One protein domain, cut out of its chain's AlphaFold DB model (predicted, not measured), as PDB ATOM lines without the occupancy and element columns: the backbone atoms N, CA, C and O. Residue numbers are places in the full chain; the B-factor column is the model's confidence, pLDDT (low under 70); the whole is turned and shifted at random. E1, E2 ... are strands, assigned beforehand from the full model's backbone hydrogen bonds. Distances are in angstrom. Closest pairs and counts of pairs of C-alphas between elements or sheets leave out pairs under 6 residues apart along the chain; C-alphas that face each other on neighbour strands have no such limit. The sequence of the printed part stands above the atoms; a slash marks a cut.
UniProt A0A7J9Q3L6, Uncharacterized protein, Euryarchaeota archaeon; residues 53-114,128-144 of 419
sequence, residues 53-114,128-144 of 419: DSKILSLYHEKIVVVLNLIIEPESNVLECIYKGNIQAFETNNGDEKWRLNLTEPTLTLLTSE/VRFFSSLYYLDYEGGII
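What this domain is: This is residues 53 to 114 and 128 to 144 of the 419 residues of an uncharacterized protein of Euryarchaeota archaeon (UniProt A0A7J9Q3L6). What is the main shape? A long, twisted sheet, E1 to E4, has a small hairpin, E5 and E6, over part of one face. How is it built? The 79 printed residues have six named strands, no named helix: all strand. E1 E2 E3 E4 form a meander, each the antiparallel neighbour of the one before. The whole spans 44 by 24 by 19 A and is only just loose, close to compact, with a radius of gyration of the C-alphas of 14.1 A.

How they stand to each other: Which atoms pair? Within hydrogen-bond range are N 59 of E1, residues 56 to 61, and O 66 of E2, residues 64 to 74, at 2.9 A. N 67 and O 88 of E3, residues 81 to 91, are 2.7 A apart; N 87 and O 101 of E4, residues 97 to 104, 2.9 A. And the hairpin? N 128 of E5, residues 128 to 130, and O 135 of E6, residues 133 to 137, are 2.8 A apart. The closest C-alphas of E3 and E5, Gly 85 and Phe 130, are 7.1 A apart.

Where its parts are: Where does E1 begin? C-alpha 56 is at (174.319, 84.454, 199.608). Where does E6 end? C-alpha 137 is at (188.327, 73.701, 195.022). Which strands are longest? E2 measures 31.7 A, E3 32.0 A.

The domain as a whole: Is anything cut? Residues 115 to 127 are not printed; C-alphas 114 and 128 are 16.3 A apart. Where is confidence low? Residues 53 to 54, 72, 74 to 82 and 106 to 114 are under 70.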
ATOM      1  N   ASP A  53     174.394  95.146 200.354       52.66
ATOM      2  CA  ASP A  53     173.649  94.138 199.603       52.66
ATOM      3  C   ASP A  53     174.449  92.824 199.635       52.66
ATOM      4  O   ASP A  53     175.489  92.689 198.984       52.66
ATOM      5  N   SER A  54     174.031  91.884 200.489       56.47
ATOM      6  CA  SER A  54     174.694  90.586 200.633       56.47
ATOM      7  C   SER A  54     173.992  89.543 199.769       56.47
ATOM      8  O   SER A  54     172.890  89.096 200.096       56.47
ATOM      9  N   LYS A  55     174.652  89.090 198.700       70.00
ATOM     10  CA  LYS A  55     174.215  87.907 197.949       70.00
ATOM     11  C   LYS A  55     174.813  86.658 198.591       70.00
ATOM     12  O   LYS A  55     176.035  86.546 198.694       70.00
ATOM     13  N   ILE A  56     173.944  85.742 199.017       74.75
ATOM     14  CA  ILE A  56     174.319  84.454 199.608       74.75
ATOM     15  C   ILE A  56     173.965  83.355 198.610       74.75
ATOM     16  O   ILE A  56     172.809  83.223 198.209       74.75
ATOM     17  N   LEU A  57     174.955  82.556 198.218       78.12
ATOM     18  CA  LEU A  57     174.735  81.320 197.466       78.12
ATOM     19  C   LEU A  57     175.096  80.131 198.340       78.12
ATOM     20  O   LEU A  57     176.084  80.195 199.067       78.12
ATOM     21  N   SER A  58     174.315  79.054 198.248       77.50
ATOM     22  CA  SER A  58     174.591  77.814 198.972       77.50
ATOM     23  C   SER A  58     174.623  76.610 198.035       77.50
ATOM     24  O   SER A  58     173.833  76.533 197.095       77.50
ATOM     25  N   LEU A  59     175.542  75.686 198.299       84.50
ATOM     26  CA  LEU A  59     175.666  74.392 197.636       84.50
ATOM     27  C   LEU A  59     175.680  73.296 198.704       84.50
ATOM     28  O   LEU A  59     176.435  73.382 199.671       84.50
ATOM     29  N   TYR A  60     174.862  72.266 198.514       82.56
ATOM     30  CA  TYR A  60     174.815  71.092 199.382       82.56
ATOM     31  C   TYR A  60     175.543  69.936 198.702       82.56
ATOM     32  O   TYR A  60     175.184  69.558 197.590       82.56
ATOM     33  N   HIS A  61     176.529  69.358 199.381       79.75
ATOM     34  CA  HIS A  61     177.199  68.141 198.938       79.75
ATOM     35  C   HIS A  61     177.382  67.219 200.140       79.75
ATOM     36  O   HIS A  61     178.192  67.540 200.997       79.75
ATOM     37  N   GLU A  62     176.621  66.118 200.206       83.44
ATOM     38  CA  GLU A  62     176.568  65.060 201.241       83.44
ATOM     39  C   GLU A  62     176.938  65.454 202.693       83.44
ATOM     40  O   GLU A  62     176.107  65.403 203.604       83.44
ATOM     41  N   LYS A  63     178.204  65.808 202.930       78.81
ATOM     42  CA  LYS A  63     178.819  66.103 204.230       78.81
ATOM     43  C   LYS A  63     179.031  67.588 204.520       78.81
ATOM     44  O   LYS A  63     179.336  67.919 205.667       78.81
ATOM     45  N   ILE A  64     178.932  68.467 203.523       76.75
ATOM     46  CA  ILE A  64     179.178  69.901 203.675       76.75
ATOM     47  C   ILE A  64     178.106  70.771 203.008       76.75
ATOM     48  O   ILE A  64     177.518  70.412 201.987       76.75
ATOM     49  N   VAL A  65     177.881  71.945 203.597       80.69
ATOM     50  CA  VAL A  65     177.153  73.066 202.997       80.69
ATOM     51  C   VAL A  65     178.157  74.169 202.719       80.69
ATOM     52  O   VAL A  65     178.779  74.677 203.649       80.69
ATOM     53  N   VAL A  66     178.321  74.537 201.455       79.50
ATOM     54  CA  VAL A  66     179.239  75.596 201.031       79.50
ATOM     55  C   VAL A  66     178.439  76.866 200.815       79.50
ATOM     56  O   VAL A  66     177.471  76.859 200.061       79.50
ATOM     57  N   VAL A  67     178.837  77.948 201.471       84.44
ATOM     58  CA  VAL A  67     178.196  79.258 201.422       84.44
ATOM     59  C   VAL A  67     179.181  80.269 200.860       84.44
ATOM     60  O   VAL A  67     180.277  80.426 201.391       84.44
ATOM     61  N   LEU A  68     178.786  80.973 199.803       82.12
ATOM     62  CA  LEU A  68     179.538  82.094 199.248       82.12
ATOM     63  C   LEU A  68     178.860  83.402 199.654       82.12
ATOM     64  O   LEU A  68     177.719  83.660 199.275       82.12
ATOM     65  N   ASN A  69     179.602  84.215 200.400       80.19
ATOM     66  CA  ASN A  69     179.222  85.538 200.866       80.19
ATOM     67  C   ASN A  69     180.027  86.595 200.107       80.19
ATOM     68  O   ASN A  69     181.260  86.595 200.144       80.19
ATOM     69  N   LEU A  70     179.337  87.520 199.442       76.88
ATOM     70  CA  LEU A  70     179.966  88.689 198.835       76.88
ATOM     71  C   LEU A  70     180.001  89.850 199.827       76.88
ATOM     72  O   LEU A  70     178.965  90.246 200.357       76.88
ATOM     73  N   ILE A  71     181.187  90.413 200.037       76.81
ATOM     74  CA  ILE A  71     181.392  91.625 200.827       76.81
ATOM     75  C   ILE A  71     181.893  92.712 199.877       76.81
ATOM     76  O   ILE A  71     182.943  92.569 199.248       76.81
ATOM     77  N   ILE A  72     181.126  93.795 199.769       69.44
ATOM     78  CA  ILE A  72     181.484  94.976 198.982       69.44
ATOM     79  C   ILE A  72     182.057  96.004 199.951       69.44
ATOM     80  O   ILE A  72     181.328  96.549 200.779       69.44
ATOM     81  N   GLU A  73     183.364  96.255 199.872       72.44
ATOM     82  CA  GLU A  73     184.009  97.296 200.671       72.44
ATOM     83  C   GLU A  73     184.232  98.543 199.801       72.44
ATOM     84  O   GLU A  73     184.927  98.462 198.780       72.44
ATOM     85  N   PRO A  74     183.657  99.706 200.164       64.25
ATOM     86  CA  PRO A  74     183.933 100.948 199.456       64.25
ATOM     87  C   PRO A  74     185.376 101.393 199.728       64.25
ATOM     88  O   PRO A  74     185.775 101.535 200.888       64.25
ATOM     89  N   GLU A  75     186.172 101.661 198.687       66.25
ATOM     90  CA  GLU A  75     187.461 102.316 198.905       66.25
ATOM     91  C   GLU A  75     187.260 103.799 199.222       66.25
ATOM     92  O   GLU A  75     186.573 104.538 198.521       66.25
ATOM     93  N   SER A  76     187.907 104.239 200.302       53.62
ATOM     94  CA  SER A  76     187.681 105.521 200.984       53.62
ATOM     95  C   SER A  76     187.746 106.808 200.143       53.62
ATOM     96  O   SER A  76     187.428 107.859 200.692       53.62
ATOM     97  N   ASN A  77     188.151 106.784 198.864       49.56
ATOM     98  CA  ASN A  77     188.339 108.002 198.060       49.56
ATOM     99  C   ASN A  77     188.108 107.883 196.534       49.56
ATOM    100  O   ASN A  77     188.351 108.865 195.830       49.56
ATOM    101  N   VAL A  78     187.646 106.750 195.992       50.78
ATOM    102  CA  VAL A  78     187.438 106.576 194.536       50.78
ATOM    103  C   VAL A  78     186.153 105.771 194.295       50.78
ATOM    104  O   VAL A  78     185.737 105.012 195.161       50.78
ATOM    105  N   LEU A  79     185.509 105.934 193.129       52.47
ATOM    106  CA  LEU A  79     184.439 105.061 192.600       52.47
ATOM    107  C   LEU A  79     184.957 103.630 192.312       52.47
ATOM    108  O   LEU A  79     184.655 103.044 191.279       52.47
ATOM    109  N   GLU A  80     185.797 103.095 193.185       52.22
ATOM    110  CA  GLU A  80     186.414 101.783 193.106       52.22
ATOM    111  C   GLU A  80     185.895 100.972 194.297       52.22
ATOM    112  O   GLU A  80     185.990 101.383 195.455       52.22
ATOM    113  N   CYS A  81     185.266  99.838 194.002       54.75
ATOM    114  CA  CYS A  81     184.827  98.887 195.013       54.75
ATOM    115  C   CYS A  81     185.807  97.717 195.014       54.75
ATOM    116  O   CYS A  81     186.080  97.145 193.956       54.75
ATOM    117  N   ILE A  82     186.305  97.338 196.193       67.38
ATOM    118  CA  ILE A  82     186.962  96.042 196.353       67.38
ATOM    119  C   ILE A  82     185.868  95.028 196.645       67.38
ATOM    120  O   ILE A  82     185.148  95.124 197.642       67.38
ATOM    121  N   TYR A  83     185.781  94.026 195.784       71.81
ATOM    122  CA  TYR A  83     184.920  92.884 196.014       71.81
ATOM    123  C   TYR A  83     185.711  91.784 196.715       71.81
ATOM    124  O   TYR A  83     186.686  91.255 196.177       71.81
ATOM    125  N   LYS A  84     185.283  91.433 197.928       82.00
ATOM    126  CA  LYS A  84     185.830  90.302 198.677       82.00
ATOM    127  C   LYS A  84     184.813  89.173 198.684       82.00
ATOM    128  O   LYS A  84     183.659  89.367 199.059       82.00
ATOM    129  N   GLY A  85     185.244  87.997 198.254       83.56
ATOM    130  CA  GLY A  85     184.448  86.780 198.302       83.56
ATOM    131  C   GLY A  85     184.854  85.979 199.517       83.56
ATOM    132  O   GLY A  85     186.036  85.705 199.701       83.56
ATOM    133  N   ASN A  86     183.903  85.602 200.356       88.38
ATOM    134  CA  ASN A  86     184.149  84.674 201.446       88.38
ATOM    135  C   ASN A  86     183.392  83.381 201.169       88.38
ATOM    136  O   ASN A  86     182.165  83.389 201.138       88.38
ATOM    137  N   ILE A  87     184.115  82.288 200.949       89.06
ATOM    138  CA  ILE A  87     183.530  80.958 200.818       89.06
ATOM    139  C   ILE A  87     183.758  80.228 202.130       89.06
ATOM    140  O   ILE A  87     184.893  80.089 202.581       89.06
ATOM    141  N   GLN A  88     182.685  79.742 202.732       92.12
ATOM    142  CA  GLN A  88     182.720  78.966 203.964       92.12
ATOM    143  C   GLN A  88     182.079  77.615 203.706       92.12
ATOM    144  O   GLN A  88     181.034  77.557 203.067       92.12
ATOM    145  N   ALA A  89     182.656  76.544 204.234       90.06
ATOM    146  CA  ALA A  89     181.975  75.259 204.296       90.06
ATOM    147  C   ALA A  89     181.637  74.899 205.737       90.06
ATOM    148  O   ALA A  89     182.465  75.061 206.633       90.06
ATOM    149  N   PHE A  90     180.442  74.363 205.938       90.75
ATOM    150  CA  PHE A  90     179.927  73.914 207.229       90.75
ATOM    151  C   PHE A  90     179.632  72.417 207.170       90.75
ATOM    152  O   PHE A  90     179.155  71.946 206.138       90.75
ATOM    153  N   GLU A  91     179.883  71.650 208.236       88.75
ATOM    154  CA  GLU A  91     179.448  70.247 208.252       88.75
ATOM    155  C   GLU A  91     177.915  70.148 208.303       88.75
ATOM    156  O   GLU A  91     177.253  70.871 209.050       88.75
ATOM    157  N   THR A  92     177.329  69.214 207.552       86.56
ATOM    158  CA  THR A  92     175.865  69.043 207.495       86.56
ATOM    159  C   THR A  92     175.262  68.498 208.795       86.56
ATOM    160  O   THR A  92     174.093  68.740 209.082       86.56
ATOM    161  N   ASN A  93     176.037  67.766 209.598       89.44
ATOM    162  CA  ASN A  93     175.589  67.095 210.824       89.44
ATOM    163  C   ASN A  93     175.481  68.021 212.046       89.44
ATOM    164  O   ASN A  93     174.630  67.780 212.901       89.44
ATOM    165  N   ASN A  94     176.346  69.028 212.167       91.69
ATOM    166  CA  ASN A  94     176.407  69.913 213.341       91.69
ATOM    167  C   ASN A  94     176.421  71.411 212.992       91.69
ATOM    168  O   ASN A  94     176.203  72.225 213.886       91.69
ATOM    169  N   GLY A  95     176.626  71.778 211.721       89.94
ATOM    170  CA  GLY A  95     176.750  73.166 211.284       89.94
ATOM    171  C   GLY A  95     178.088  73.824 211.636       89.94
ATOM    172  O   GLY A  95     178.201  75.041 211.498       89.94
ATOM    173  N   ASP A  96     179.089  73.066 212.094       91.50
ATOM    174  CA  ASP A  96     180.405  73.612 212.437       91.50
ATOM    175  C   ASP A  96     181.162  74.028 211.164       91.50
ATOM    176  O   ASP A  96     181.161  73.309 210.164       91.50
ATOM    177  N   GLU A  97     181.830  75.188 211.192       94.25
ATOM    178  CA  GLU A  97     182.679  75.650 210.083       94.25
ATOM    179  C   GLU A  97     183.876  74.698 209.911       94.25
ATOM    180  O   GLU A  97     184.695  74.551 210.819       94.25
ATOM    181  N   LYS A  98     183.993  74.069 208.735       93.00
ATOM    182  CA  LYS A  98     185.144  73.235 208.357       93.00
ATOM    183  C   LYS A  98     186.320  74.065 207.890       93.00
ATOM    184  O   LYS A  98     187.452  73.846 208.314       93.00
ATOM    185  N   TRP A  99     186.047  74.970 206.961       96.12
ATOM    186  CA  TRP A  99     187.057  75.781 206.311       96.12
ATOM    187  C   TRP A  99     186.452  77.076 205.791       96.12
ATOM    188  O   TRP A  99     185.238  77.213 205.612       96.12
ATOM    189  N   ARG A 100     187.345  78.034 205.548       94.62
ATOM    190  CA  ARG A 100     187.034  79.359 205.034       94.62
ATOM    191  C   ARG A 100     188.102  79.785 204.042       94.62
ATOM    192  O   ARG A 100     189.283  79.810 204.385       94.62
ATOM    193  N   LEU A 101     187.674  80.183 202.851       93.56
ATOM    194  CA  LEU A 101     188.516  80.715 201.794       93.56
ATOM    195  C   LEU A 101     188.107  82.160 201.499       93.56
ATOM    196  O   LEU A 101     186.955  82.442 201.175       93.56
ATOM    197  N   ASN A 102     189.062  83.082 201.616       93.00
ATOM    198  CA  ASN A 102     188.857  84.475 201.238       93.00
ATOM    199  C   ASN A 102     189.434  84.687 199.837       93.00
ATOM    200  O   ASN A 102     190.647  84.608 199.654       93.00
ATOM    201  N   LEU A 103     188.564  84.969 198.874       88.50
ATOM    202  CA  LEU A 103     188.922  85.367 197.523       88.50
ATOM    203  C   LEU A 103     189.015  86.890 197.450       88.50
ATOM    204  O   LEU A 103     188.118  87.614 197.892       88.50
ATOM    205  N   THR A 104     190.101  87.377 196.865       82.50
ATOM    206  CA  THR A 104     190.297  88.796 196.568       82.50
ATOM    207  C   THR A 104     190.593  88.933 195.088       82.50
ATOM    208  O   THR A 104     191.646  88.477 194.644       82.50
ATOM    209  N   GLU A 105     189.694  89.565 194.336       75.31
ATOM    210  CA  GLU A 105     190.028  90.002 192.982       75.31
ATOM    211  C   GLU A 105     190.610  91.415 193.002       75.31
ATOM    212  O   GLU A 105     190.172  92.253 193.801       75.31
ATOM    213  N   PRO A 106     191.596  91.703 192.133       66.81
ATOM    214  CA  PRO A 106     192.036  93.068 191.912       66.81
ATOM    215  C   PRO A 106     190.861  93.917 191.418       66.81
ATOM    216  O   PRO A 106     190.016  93.447 190.659       66.81
ATOM    217  N   THR A 107     190.829  95.174 191.857       60.75
ATOM    218  CA  THR A 107     189.787  96.157 191.566       60.75
ATOM    219  C   THR A 107     189.438  96.176 190.074       60.75
ATOM    220  O   THR A 107     190.203  96.673 189.246       60.75
ATOM    221  N   LEU A 108     188.274  95.630 189.715       59.81
ATOM    222  CA  LEU A 108     187.721  95.787 188.376       59.81
ATOM    223  C   LEU A 108     187.110  97.185 188.297       59.81
ATOM    224  O   LEU A 108     186.170  97.508 189.023       59.81
ATOM    225  N   THR A 109     187.649  98.030 187.417       57.12
ATOM    226  CA  THR A 109     187.056  99.333 187.103       57.12
ATOM    227  C   THR A 109     185.644  99.080 186.581       57.12
ATOM    228  O   THR A 109     185.516  98.455 185.531       57.12
ATOM    229  N   LEU A 110     184.621  99.492 187.347       48.44
ATOM    230  CA  LEU A 110     183.198  99.165 187.168       48.44
ATOM    231  C   LEU A 110     182.813  98.846 185.714       48.44
ATOM    232  O   LEU A 110     182.478  99.731 184.924       48.44
ATOM    233  N   LEU A 111     182.794  97.557 185.384       52.97
ATOM    234  CA  LEU A 111     181.880  97.071 184.366       52.97
ATOM    235  C   LEU A 111     180.504  97.070 185.033       52.97
ATOM    236  O   LEU A 111     180.340  96.561 186.136       52.97
ATOM    237  N   THR A 112     179.529  97.707 184.394       52.50
ATOM    238  CA  THR A 112     178.176  97.985 184.913       52.50
ATOM    239  C   THR A 112     177.304  96.739 185.113       52.50
ATOM    240  O   THR A 112     176.085  96.854 185.198       52.50
ATOM    241  N   SER A 113     177.889  95.545 185.110       58.62
ATOM    242  CA  SER A 113     177.182  94.283 185.287       58.62
ATOM    243  C   SER A 113     177.243  93.846 186.746       58.62
ATOM    244  O   SER A 113     178.304  93.915 187.368       58.62
ATOM    245  N   GLU A 114     176.117  93.364 187.268       64.00
ATOM    246  CA  GLU A 114     176.035  92.757 188.595       64.00
ATOM    247  C   GLU A 114     177.119  91.685 188.803       64.00
ATOM    248  O   GLU A 114     177.477  90.973 187.855       64.00
ATOM    249  N   VAL A 128     183.749  77.271 191.691       90.69
ATOM    250  CA  VAL A 128     183.361  78.600 192.149       90.69
ATOM    251  C   VAL A 128     183.620  79.610 191.051       90.69
ATOM    252  O   VAL A 128     184.744  79.776 190.577       90.69
ATOM    253  N   ARG A 129     182.580  80.364 190.712       87.56
ATOM    254  CA  ARG A 129     182.726  81.605 189.964       87.56
ATOM    255  C   ARG A 129     182.677  82.785 190.895       87.56
ATOM    256  O   ARG A 129     181.704  82.963 191.631       87.56
ATOM    257  N   PHE A 130     183.695  83.616 190.791       86.75
ATOM    258  CA  PHE A 130     183.772  84.854 191.530       86.75
ATOM    259  C   PHE A 130     184.256  85.940 190.570       86.75
ATOM    260  O   PHE A 130     185.432  85.981 190.230       86.75
ATOM    261  N   PHE A 131     183.328  86.778 190.093       84.50
ATOM    262  CA  PHE A 131     183.586  87.822 189.093       84.50
ATOM    263  C   PHE A 131     184.199  87.285 187.796       84.50
ATOM    264  O   PHE A 131     183.513  86.625 187.012       84.50
ATOM    265  N   SER A 132     185.467  87.629 187.561       82.12
ATOM    266  CA  SER A 132     186.219  87.322 186.356       82.12
ATOM    267  C   SER A 132     187.140  86.124 186.539       82.12
ATOM    268  O   SER A 132     187.938  85.835 185.650       82.12
ATOM    269  N   SER A 133     187.050  85.430 187.672       87.19
ATOM    270  CA  SER A 133     187.844  84.245 187.940       87.19
ATOM    271  C   SER A 133     186.974  83.021 188.161       87.19
ATOM    272  O   SER A 133     185.863  83.067 188.706       87.19
ATOM    273  N   LEU A 134     187.545  81.907 187.730       90.31
ATOM    274  CA  LEU A 134     187.042  80.568 187.943       90.31
ATOM    275  C   LEU A 134     188.001  79.849 188.886       90.31
ATOM    276  O   LEU A 134     189.196  79.795 188.608       90.31
ATOM    277  N   TYR A 135     187.479  79.286 189.967       92.62
ATOM    278  CA  TYR A 135     188.249  78.508 190.930       92.62
ATOM    279  C   TYR A 135     187.682  77.102 190.997       92.62
ATOM    280  O   TYR A 135     186.463  76.928 191.034       92.62
ATOM    281  N   TYR A 136     188.566  76.119 191.074       93.62
ATOM    282  CA  TYR A 136     188.199  74.751 191.385       93.62
ATOM    283  C   TYR A 136     188.816  74.358 192.711       93.62
ATOM    284  O   TYR A 136     190.036  74.421 192.883       93.62
ATOM    285  N   LEU A 137     187.951  74.021 193.657       94.81
ATOM    286  CA  LEU A 137     188.327  73.701 195.022       94.81
ATOM    287  C   LEU A 137     188.137  72.209 195.270       94.81
ATOM    288  O   LEU A 137     187.172  71.630 194.779       94.81
ATOM    289  N   ASP A 138     189.002  71.610 196.078       94.81
ATOM    290  CA  ASP A 138     188.674  70.341 196.725       94.81
ATOM    291  C   ASP A 138     187.595  70.550 197.816       94.81
ATOM    292  O   ASP A 138     187.221  71.678 198.171       94.81
ATOM    293  N   TYR A 139     187.065  69.458 198.369       91.94
ATOM    294  CA  TYR A 139     186.051  69.520 199.430       91.94
ATOM    295  C   TYR A 139     186.620  69.970 200.792       91.94
ATOM    296  O   TYR A 139     185.859  70.222 201.735       91.94
ATOM    297  N   GLU A 140     187.938  70.116 200.900       94.56
ATOM    298  CA  GLU A 140     188.683  70.663 202.031       94.56
ATOM    299  C   GLU A 140     188.947  72.178 201.905       94.56
ATOM    300  O   GLU A 140     189.488  72.786 202.834       94.56
ATOM    301  N   GLY A 141     188.520  72.801 200.801       92.69
ATOM    302  CA  GLY A 141     188.653  74.235 200.535       92.69
ATOM    303  C   GLY A 141     190.009  74.647 199.955       92.69
ATOM    304  O   GLY A 141     190.291  75.844 199.846       92.69
ATOM    305  N   GLY A 142     190.858  73.684 199.598       96.38
ATOM    306  CA  GLY A 142     192.099  73.890 198.869       96.38
ATOM    307  C   GLY A 142     191.829  74.235 197.408       96.38
ATOM    308  O   GLY A 142     191.065  73.558 196.727       96.38
ATOM    309  N   ILE A 143     192.465  75.296 196.906       95.75
ATOM    310  CA  ILE A 143     192.421  75.637 195.478       95.75
ATOM    311  C   ILE A 143     193.275  74.617 194.721       95.75
ATOM    312  O   ILE A 143     194.493  74.580 194.898       95.75
ATOM    313  N   ILE A 144     192.641  73.812 193.867       96.12
ATOM    314  CA  ILE A 144     193.329  72.883 192.964       96.12
ATOM    315  C   ILE A 144     193.894  73.669 191.775       96.12
ATOM    316  O   ILE A 144     195.071  73.536 191.438       96.12
TER     317      ILE A 144